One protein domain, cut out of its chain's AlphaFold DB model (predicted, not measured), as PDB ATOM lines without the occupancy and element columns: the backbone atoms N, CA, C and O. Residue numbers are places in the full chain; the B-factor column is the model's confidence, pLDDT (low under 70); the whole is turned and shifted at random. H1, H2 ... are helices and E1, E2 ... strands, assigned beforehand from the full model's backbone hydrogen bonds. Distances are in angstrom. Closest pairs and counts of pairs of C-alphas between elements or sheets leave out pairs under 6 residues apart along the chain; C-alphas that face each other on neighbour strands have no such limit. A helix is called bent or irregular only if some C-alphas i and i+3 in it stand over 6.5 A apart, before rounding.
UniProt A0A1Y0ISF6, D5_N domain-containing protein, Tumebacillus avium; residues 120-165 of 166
ATOM      1  N   ILE A 120      -7.796 -14.513 -27.592       94.44
ATOM      2  CA  ILE A 120      -7.716 -14.026 -26.218       94.44
ATOM      3  C   ILE A 120      -6.945 -15.057 -25.399       94.44
ATOM      4  O   ILE A 120      -7.316 -16.228 -25.338       94.44
ATOM      5  N   ASN A 121      -5.878 -14.621 -24.737       95.88
ATOM      6  CA  ASN A 121      -5.101 -15.477 -23.847       95.88
ATOM      7  C   ASN A 121      -5.818 -15.649 -22.498       95.88
ATOM      8  O   ASN A 121      -5.917 -14.699 -21.718       95.88
ATOM      9  N   VAL A 122      -6.312 -16.855 -22.229       96.69
ATOM     10  CA  VAL A 122      -6.985 -17.255 -20.984       96.69
ATOM     11  C   VAL A 122      -6.149 -18.306 -20.245       96.69
ATOM     12  O   VAL A 122      -5.178 -18.835 -20.783       96.69
ATOM     13  N   ALA A 123      -6.485 -18.634 -18.997       96.88
ATOM     14  CA  ALA A 123      -5.636 -19.476 -18.149       96.88
ATOM     15  C   ALA A 123      -5.345 -20.855 -18.769       96.88
ATOM     16  O   ALA A 123      -4.237 -21.377 -18.640       96.88
ATOM     17  N   ASN A 124      -6.318 -21.428 -19.481       96.44
ATOM     18  CA  ASN A 124      -6.230 -22.764 -20.065       96.44
ATOM     19  C   ASN A 124      -5.955 -22.802 -21.580       96.44
ATOM     20  O   ASN A 124      -5.942 -23.896 -22.141       96.44
ATOM     21  N   GLY A 125      -5.723 -21.666 -22.247       96.62
ATOM     22  CA  GLY A 125      -5.386 -21.659 -23.674       96.62
ATOM     23  C   GLY A 125      -5.576 -20.315 -24.372       96.62
ATOM     24  O   GLY A 125      -5.798 -19.280 -23.742       96.62
ATOM     25  N   LEU A 126      -5.506 -20.342 -25.698       96.38
ATOM     26  CA  LEU A 126      -5.814 -19.210 -26.565       96.38
ATOM     27  C   LEU A 126      -7.230 -19.393 -27.110       96.38
ATOM     28  O   LEU A 126      -7.480 -20.256 -27.948       96.38
ATOM     29  N   LEU A 127      -8.168 -18.600 -26.603       95.44
ATOM     30  CA  LEU A 127      -9.560 -18.613 -27.029       95.44
ATOM     31  C   LEU A 127      -9.718 -17.789 -28.304       95.44
ATOM     32  O   LEU A 127      -9.539 -16.574 -28.270       95.44
ATOM     33  N   ASN A 128     -10.144 -18.411 -29.396       94.75
ATOM     34  CA  ASN A 128     -10.685 -17.670 -30.526       94.75
ATOM     35  C   ASN A 128     -12.099 -17.195 -30.171       94.75
ATOM     36  O   ASN A 128     -13.042 -17.989 -30.147       94.75
ATOM     37  N   TRP A 129     -12.267 -15.904 -29.885       90.88
ATOM     38  CA  TRP A 129     -13.545 -15.384 -29.383       90.88
ATOM     39  C   TRP A 129     -14.666 -15.408 -30.434       90.88
ATOM     40  O   TRP A 129     -15.839 -15.400 -30.067       90.88
ATOM     41  N   LYS A 130     -14.329 -15.476 -31.732       90.12
ATOM     42  CA  LYS A 130     -15.322 -15.578 -32.814       90.12
ATOM     43  C   LYS A 130     -15.876 -16.992 -32.953       90.12
ATOM     44  O   LYS A 130     -17.080 -17.162 -33.142       90.12
ATOM     45  N   THR A 131     -15.010 -18.004 -32.900       90.81
ATOM     46  CA  THR A 131     -15.416 -19.408 -33.102       90.81
ATOM     47  C   THR A 131     -15.778 -20.111 -31.794       90.81
ATOM     48  O   THR A 131     -16.524 -21.091 -31.811       90.81
ATOM     49  N   GLY A 132     -15.276 -19.614 -30.662       90.38
ATOM     50  CA  GLY A 132     -15.347 -20.279 -29.363       90.38
ATOM     51  C   GLY A 132     -14.378 -21.458 -29.235       90.38
ATOM     52  O   GLY A 132     -14.518 -22.254 -28.305       90.38
ATOM     53  N   GLU A 133     -13.437 -21.610 -30.170       93.31
ATOM     54  CA  GLU A 133     -12.404 -22.645 -30.141       93.31
ATOM     55  C   GLU A 133     -11.301 -22.288 -29.144       93.31
ATOM     56  O   GLU A 133     -10.847 -21.145 -29.087       93.31
ATOM     57  N   LEU A 134     -10.854 -23.281 -28.375       95.44
ATOM     58  CA  LEU A 134      -9.737 -23.141 -27.450       95.44
ATOM     59  C   LEU A 134      -8.506 -23.848 -28.019       95.44
ATOM     60  O   LEU A 134      -8.477 -25.075 -28.119       95.44
ATOM     61  N   LEU A 135      -7.487 -23.068 -28.365       95.88
ATOM     62  CA  LEU A 135      -6.195 -23.556 -28.831       95.88
ATOM     63  C   LEU A 135      -5.214 -23.689 -27.661       95.88
ATOM     64  O   LEU A 135      -5.339 -23.023 -26.631       95.88
ATOM     65  N   SER A 136      -4.199 -24.536 -27.831       97.00
ATOM     66  CA  SER A 136      -3.102 -24.626 -26.865       97.00
ATOM     67  C   SER A 136      -2.269 -23.344 -26.846       97.00
ATOM     68  O   SER A 136      -2.101 -22.680 -27.868       97.00
ATOM     69  N   HIS A 137      -1.700 -23.032 -25.682       96.75
ATOM     70  CA  HIS A 137      -0.722 -21.956 -25.556       96.75
ATOM     71  C   HIS A 137       0.497 -22.191 -26.445       96.75
ATOM     72  O   HIS A 137       0.970 -23.316 -26.604       96.75
ATOM     73  N   THR A 138       1.042 -21.100 -26.962       93.94
ATOM     74  CA  THR A 138       2.209 -21.087 -27.842       93.94
ATOM     75  C   THR A 138       3.055 -19.864 -27.509       93.94
ATOM     76  O   THR A 138       2.528 -18.782 -27.255       93.94
ATOM     77  N   LYS A 139       4.380 -20.042 -27.504       91.75
ATOM     78  CA  LYS A 139       5.335 -18.945 -27.297       91.75
ATOM     79  C   LYS A 139       5.419 -18.020 -28.511       91.75
ATOM     80  O   LYS A 139       5.820 -16.874 -28.384       91.75
ATOM     81  N   GLU A 140       5.019 -18.506 -29.681       89.38
ATOM     82  CA  GLU A 140       4.960 -17.739 -30.921       89.38
ATOM     83  C   GLU A 140       3.874 -16.647 -30.855       89.38
ATOM     84  O   GLU A 140       3.998 -15.605 -31.498       89.38
ATOM     85  N   ARG A 141       2.841 -16.834 -30.018       89.56
ATOM     86  CA  ARG A 141       1.882 -15.781 -29.677       89.56
ATOM     87  C   ARG A 141       2.425 -14.946 -28.518       89.56
ATOM     88  O   ARG A 141       2.328 -15.334 -27.355       89.56
ATOM     89  N   LEU A 142       2.961 -13.768 -28.831       90.00
ATOM     90  CA  LEU A 142       3.682 -12.893 -27.895       90.00
ATOM     91  C   LEU A 142       2.763 -12.143 -26.907       90.00
ATOM     92  O   LEU A 142       2.794 -10.922 -26.802       90.00
ATOM     93  N   SER A 143       1.913 -12.856 -26.176       90.50
ATOM     94  CA  SER A 143       0.983 -12.271 -25.207       90.50
ATOM     95  C   SER A 143       1.679 -11.938 -23.885       90.50
ATOM     96  O   SER A 143       2.285 -12.808 -23.265       90.50
ATOM     97  N   THR A 144       1.532 -10.701 -23.404       91.88
ATOM     98  CA  THR A 144       1.944 -10.275 -22.041       91.88
ATOM     99  C   THR A 144       0.807 -10.260 -21.031       91.88
ATOM    100  O   THR A 144       1.032 -10.092 -19.836       91.88
ATOM    101  N   ILE A 145      -0.420 -10.452 -21.506       92.12
ATOM    102  CA  ILE A 145      -1.621 -10.522 -20.685       92.12
ATOM    103  C   ILE A 145      -2.189 -11.930 -20.829       92.12
ATOM    104  O   ILE A 145      -2.260 -12.461 -21.939       92.12
ATOM    105  N   GLN A 146      -2.573 -12.521 -19.703       95.69
ATOM    106  CA  GLN A 146      -3.335 -13.761 -19.616       95.69
ATOM    107  C   GLN A 146      -4.453 -13.528 -18.608       95.69
ATOM    108  O   GLN A 146      -4.193 -13.179 -17.454       95.69
ATOM    109  N   LEU A 147      -5.697 -13.684 -19.048       96.25
ATOM    110  CA  LEU A 147      -6.844 -13.538 -18.167       96.25
ATOM    111  C   LEU A 147      -6.905 -14.745 -17.217       96.25
ATOM    112  O   LEU A 147      -6.816 -15.881 -17.691       96.25
ATOM    113  N   PRO A 148      -7.094 -14.545 -15.898       95.81
ATOM    114  CA  PRO A 148      -7.111 -15.620 -14.902       95.81
ATOM    115  C   PRO A 148      -8.455 -16.370 -14.890       95.81
ATOM    116  O   PRO A 148      -9.016 -16.664 -13.838       95.81
ATOM    117  N   VAL A 149      -9.001 -16.641 -16.073       94.44
ATOM    118  CA  VAL A 149     -10.278 -17.323 -16.281       94.44
ATOM    119  C   VAL A 149     -10.038 -18.601 -17.070       94.44
ATOM    120  O   VAL A 149      -9.230 -18.625 -17.996       94.44
ATOM    121  N   THR A 150     -10.743 -19.663 -16.702       95.25
ATOM    122  CA  THR A 150     -10.752 -20.924 -17.447       95.25
ATOM    123  C   THR A 150     -11.942 -20.907 -18.391       95.25
ATOM    124  O   THR A 150     -13.079 -20.764 -17.944       95.25
ATOM    125  N   TYR A 151     -11.693 -21.046 -19.691       93.31
ATOM    126  CA  TYR A 151     -12.759 -21.146 -20.682       93.31
ATOM    127  C   TYR A 151     -13.237 -22.594 -20.818       93.31
ATOM    128  O   TYR A 151     -12.427 -23.491 -21.055       93.31
ATOM    129  N   ASP A 152     -14.548 -22.806 -20.705       89.38
ATOM    130  CA  ASP A 152     -15.197 -24.093 -20.955       89.38
ATOM    131  C   ASP A 152     -16.043 -24.026 -22.246       89.38
ATOM    132  O   ASP A 152     -17.113 -23.404 -22.256       89.38
ATOM    133  N   PRO A 153     -15.606 -24.678 -23.342       82.00
ATOM    134  CA  PRO A 153     -16.360 -24.714 -24.593       82.00
ATOM    135  C   PRO A 153     -17.728 -25.410 -24.481       82.00
ATOM    136  O   PRO A 153     -18.609 -25.156 -25.308       82.00
ATOM    137  N   ALA A 154     -17.923 -26.308 -23.507       80.12
ATOM    138  CA  ALA A 154     -19.162 -27.071 -23.360       80.12
ATOM    139  C   ALA A 154     -20.329 -26.180 -22.911       80.12
ATOM    140  O   ALA A 154     -21.432 -26.300 -23.448       80.12
ATOM    141  N   VAL A 155     -20.073 -25.226 -22.008       71.50
ATOM    142  CA  VAL A 155     -21.081 -24.268 -21.526       71.50
ATOM    143  C   VAL A 155     -21.622 -23.411 -22.677       71.50
ATOM    144  O   VAL A 155     -22.833 -23.232 -22.808       71.50
ATOM    145  N   TYR A 156     -20.746 -22.948 -23.575       63.16
ATOM    146  CA  TYR A 156     -21.140 -22.115 -24.718       63.16
ATOM    147  C   TYR A 156     -22.001 -22.867 -25.751       63.16
ATOM    148  O   TYR A 156     -22.938 -22.305 -26.322       63.16
ATOM    149  N   ARG A 157     -21.726 -24.160 -25.986       62.28
ATOM    150  CA  ARG A 157     -22.497 -24.978 -26.943       62.28
ATOM    151  C   ARG A 157     -23.937 -25.214 -26.491       62.28
ATOM    152  O   ARG A 157     -24.836 -25.168 -27.328       62.28
ATOM    153  N   ILE A 158     -24.157 -25.408 -25.189       62.47
ATOM    154  CA  ILE A 158     -25.498 -25.606 -24.620       62.47
ATOM    155  C   ILE A 158     -26.370 -24.362 -24.857       62.47
ATOM    156  O   ILE A 158     -27.509 -24.490 -25.303       62.47
ATOM    157  N   MET A 159     -25.817 -23.158 -24.672       58.72
ATOM    158  CA  MET A 159     -26.542 -21.899 -24.904       58.72
ATOM    159  C   MET A 159     -26.910 -21.678 -26.379       58.72
ATOM    160  O   MET A 159     -28.014 -21.221 -26.673       58.72
ATOM    161  N   LYS A 160     -26.031 -22.033 -27.331       59.41
ATOM    162  CA  LYS A 160     -26.376 -21.952 -28.763       59.41
ATOM    163  C   LYS A 160     -27.469 -22.942 -29.156       59.41
ATOM    164  O   LYS A 160     -28.349 -22.572 -29.918       59.41
ATOM    165  N   MET A 161     -27.438 -24.171 -28.644       61.38
ATOM    166  CA  MET A 161     -28.462 -25.176 -28.961       61.38
ATOM    167  C   MET A 161     -29.847 -24.800 -28.416       61.38
ATOM    168  O   MET A 161     -30.844 -25.068 -29.079       61.38
ATOM    169  N   GLN A 162     -29.918 -24.130 -27.263       57.03
ATOM    170  CA  GLN A 162     -31.185 -23.645 -26.700       57.03
ATOM    171  C   GLN A 162     -31.797 -22.485 -27.503       57.03
ATOM    172  O   GLN A 162     -33.015 -22.402 -27.604       57.03
ATOM    173  N   ASN A 163     -30.976 -21.641 -28.138       54.34
ATOM    174  CA  ASN A 163     -31.442 -20.498 -28.938       54.34
ATOM    175  C   ASN A 163     -31.807 -20.830 -30.397       54.34
ATOM    176  O   ASN A 163     -32.307 -19.961 -31.098       54.34
ATOM    177  N   VAL A 164     -31.535 -22.048 -30.878       55.59
ATOM    178  CA  VAL A 164     -31.950 -22.504 -32.225       55.59
ATOM    179  C   VAL A 164     -33.265 -23.300 -32.163       55.59
ATOM    180  O   VAL A 164     -33.886 -23.558 -33.187       55.59
ATOM    181  N   ALA A 165     -33.697 -23.690 -30.961       49.91
ATOM    182  CA  ALA A 165     -34.919 -24.456 -30.718       49.91
ATOM    183  C   ALA A 165     -36.131 -23.588 -30.308       49.91
ATOM    184  O   ALA A 165     -37.147 -24.143 -29.888       49.91
TER     185      ALA A 165
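Overview. This is residues 120 to 165 of the 166 residues of the protein "D5_N domain-containing protein" of Tumebacillus avium (UniProt A0A1Y0ISF6). A small sheet of three short strands, E1, E2 and E3, is joined by a long loop to one helix, H1, whose residues 158 to 164 stick out from the body together with residue 165, so that the body spans 29 A along its longest axis and the whole 40 A. The loop, residues 136 to 152, runs out beyond the sheet around residues 139 and 140, folds back past E1 and leads into H1 at the far end. The printed part has 46 residues, with three named strands followed by one named helix; the sheet has the order E1, E2, E3 and is antiparallel. The class is mixed, helices and strands, with under half of the residues, 22 of 46, in named elements. The whole is loose, with a radius of gyration of the C-alphas of 12.4 A, and is a rod spanning 40 by 17 by 13 A.

Arrangement. E1, residues 120 to 122, and E2, residues 125 to 128, form a hairpin and are antiparallel, with 148 degrees between their directions. N 120 and O 127 are 2.8 A apart and N 122 and O 125 are 2.9 A apart, both within hydrogen-bond range. E3, residues 133 to 135, forms a second hairpin with E2, antiparallel at 143 degrees; N 126 and O 135 are within hydrogen-bond range at 2.8 A. The three strands form a meander, each strand the antiparallel neighbour of the one before, with E1 and E3 as edge strands and E2 as the inner strand. H1, residues 153 to 164, is not on the sheet. Its closest C-alphas to E3 are those of Pro 153 and Glu 133, 7.1 A apart. H1 is apart from E1 and from E2. In H1, 7 of 8 O i to N i+4 pairs are within hydrogen-bond range.

Along the chain. E1 begins at C-alpha 120, at (-7.716, -14.026, -26.218), and is 6.2 A long from first to last C-alpha. E2 is 9.5 A long and E3 is 6.4 A long. H1 runs 17.5 A from C-alpha 153 at (-16.360, -24.714, -24.593) to C-alpha 164 at (-31.950, -22.504, -32.225), and is not bent.

Size, cuts and confidence. The two C-alphas farthest apart, those of Lys 139 and Ala 165, are 40.8 A apart. Without residues 158 to 165, which stand free, the body of 38 residues spans 29 by 18 by 14 A. The printed part has no cut. The links E1 to E2 and E2 to E3 are tight, and the link E3 to H1, of 17 residues, is long. The mean pLDDT of the printed part is 85.0, and residues 156 to 165 are under 70.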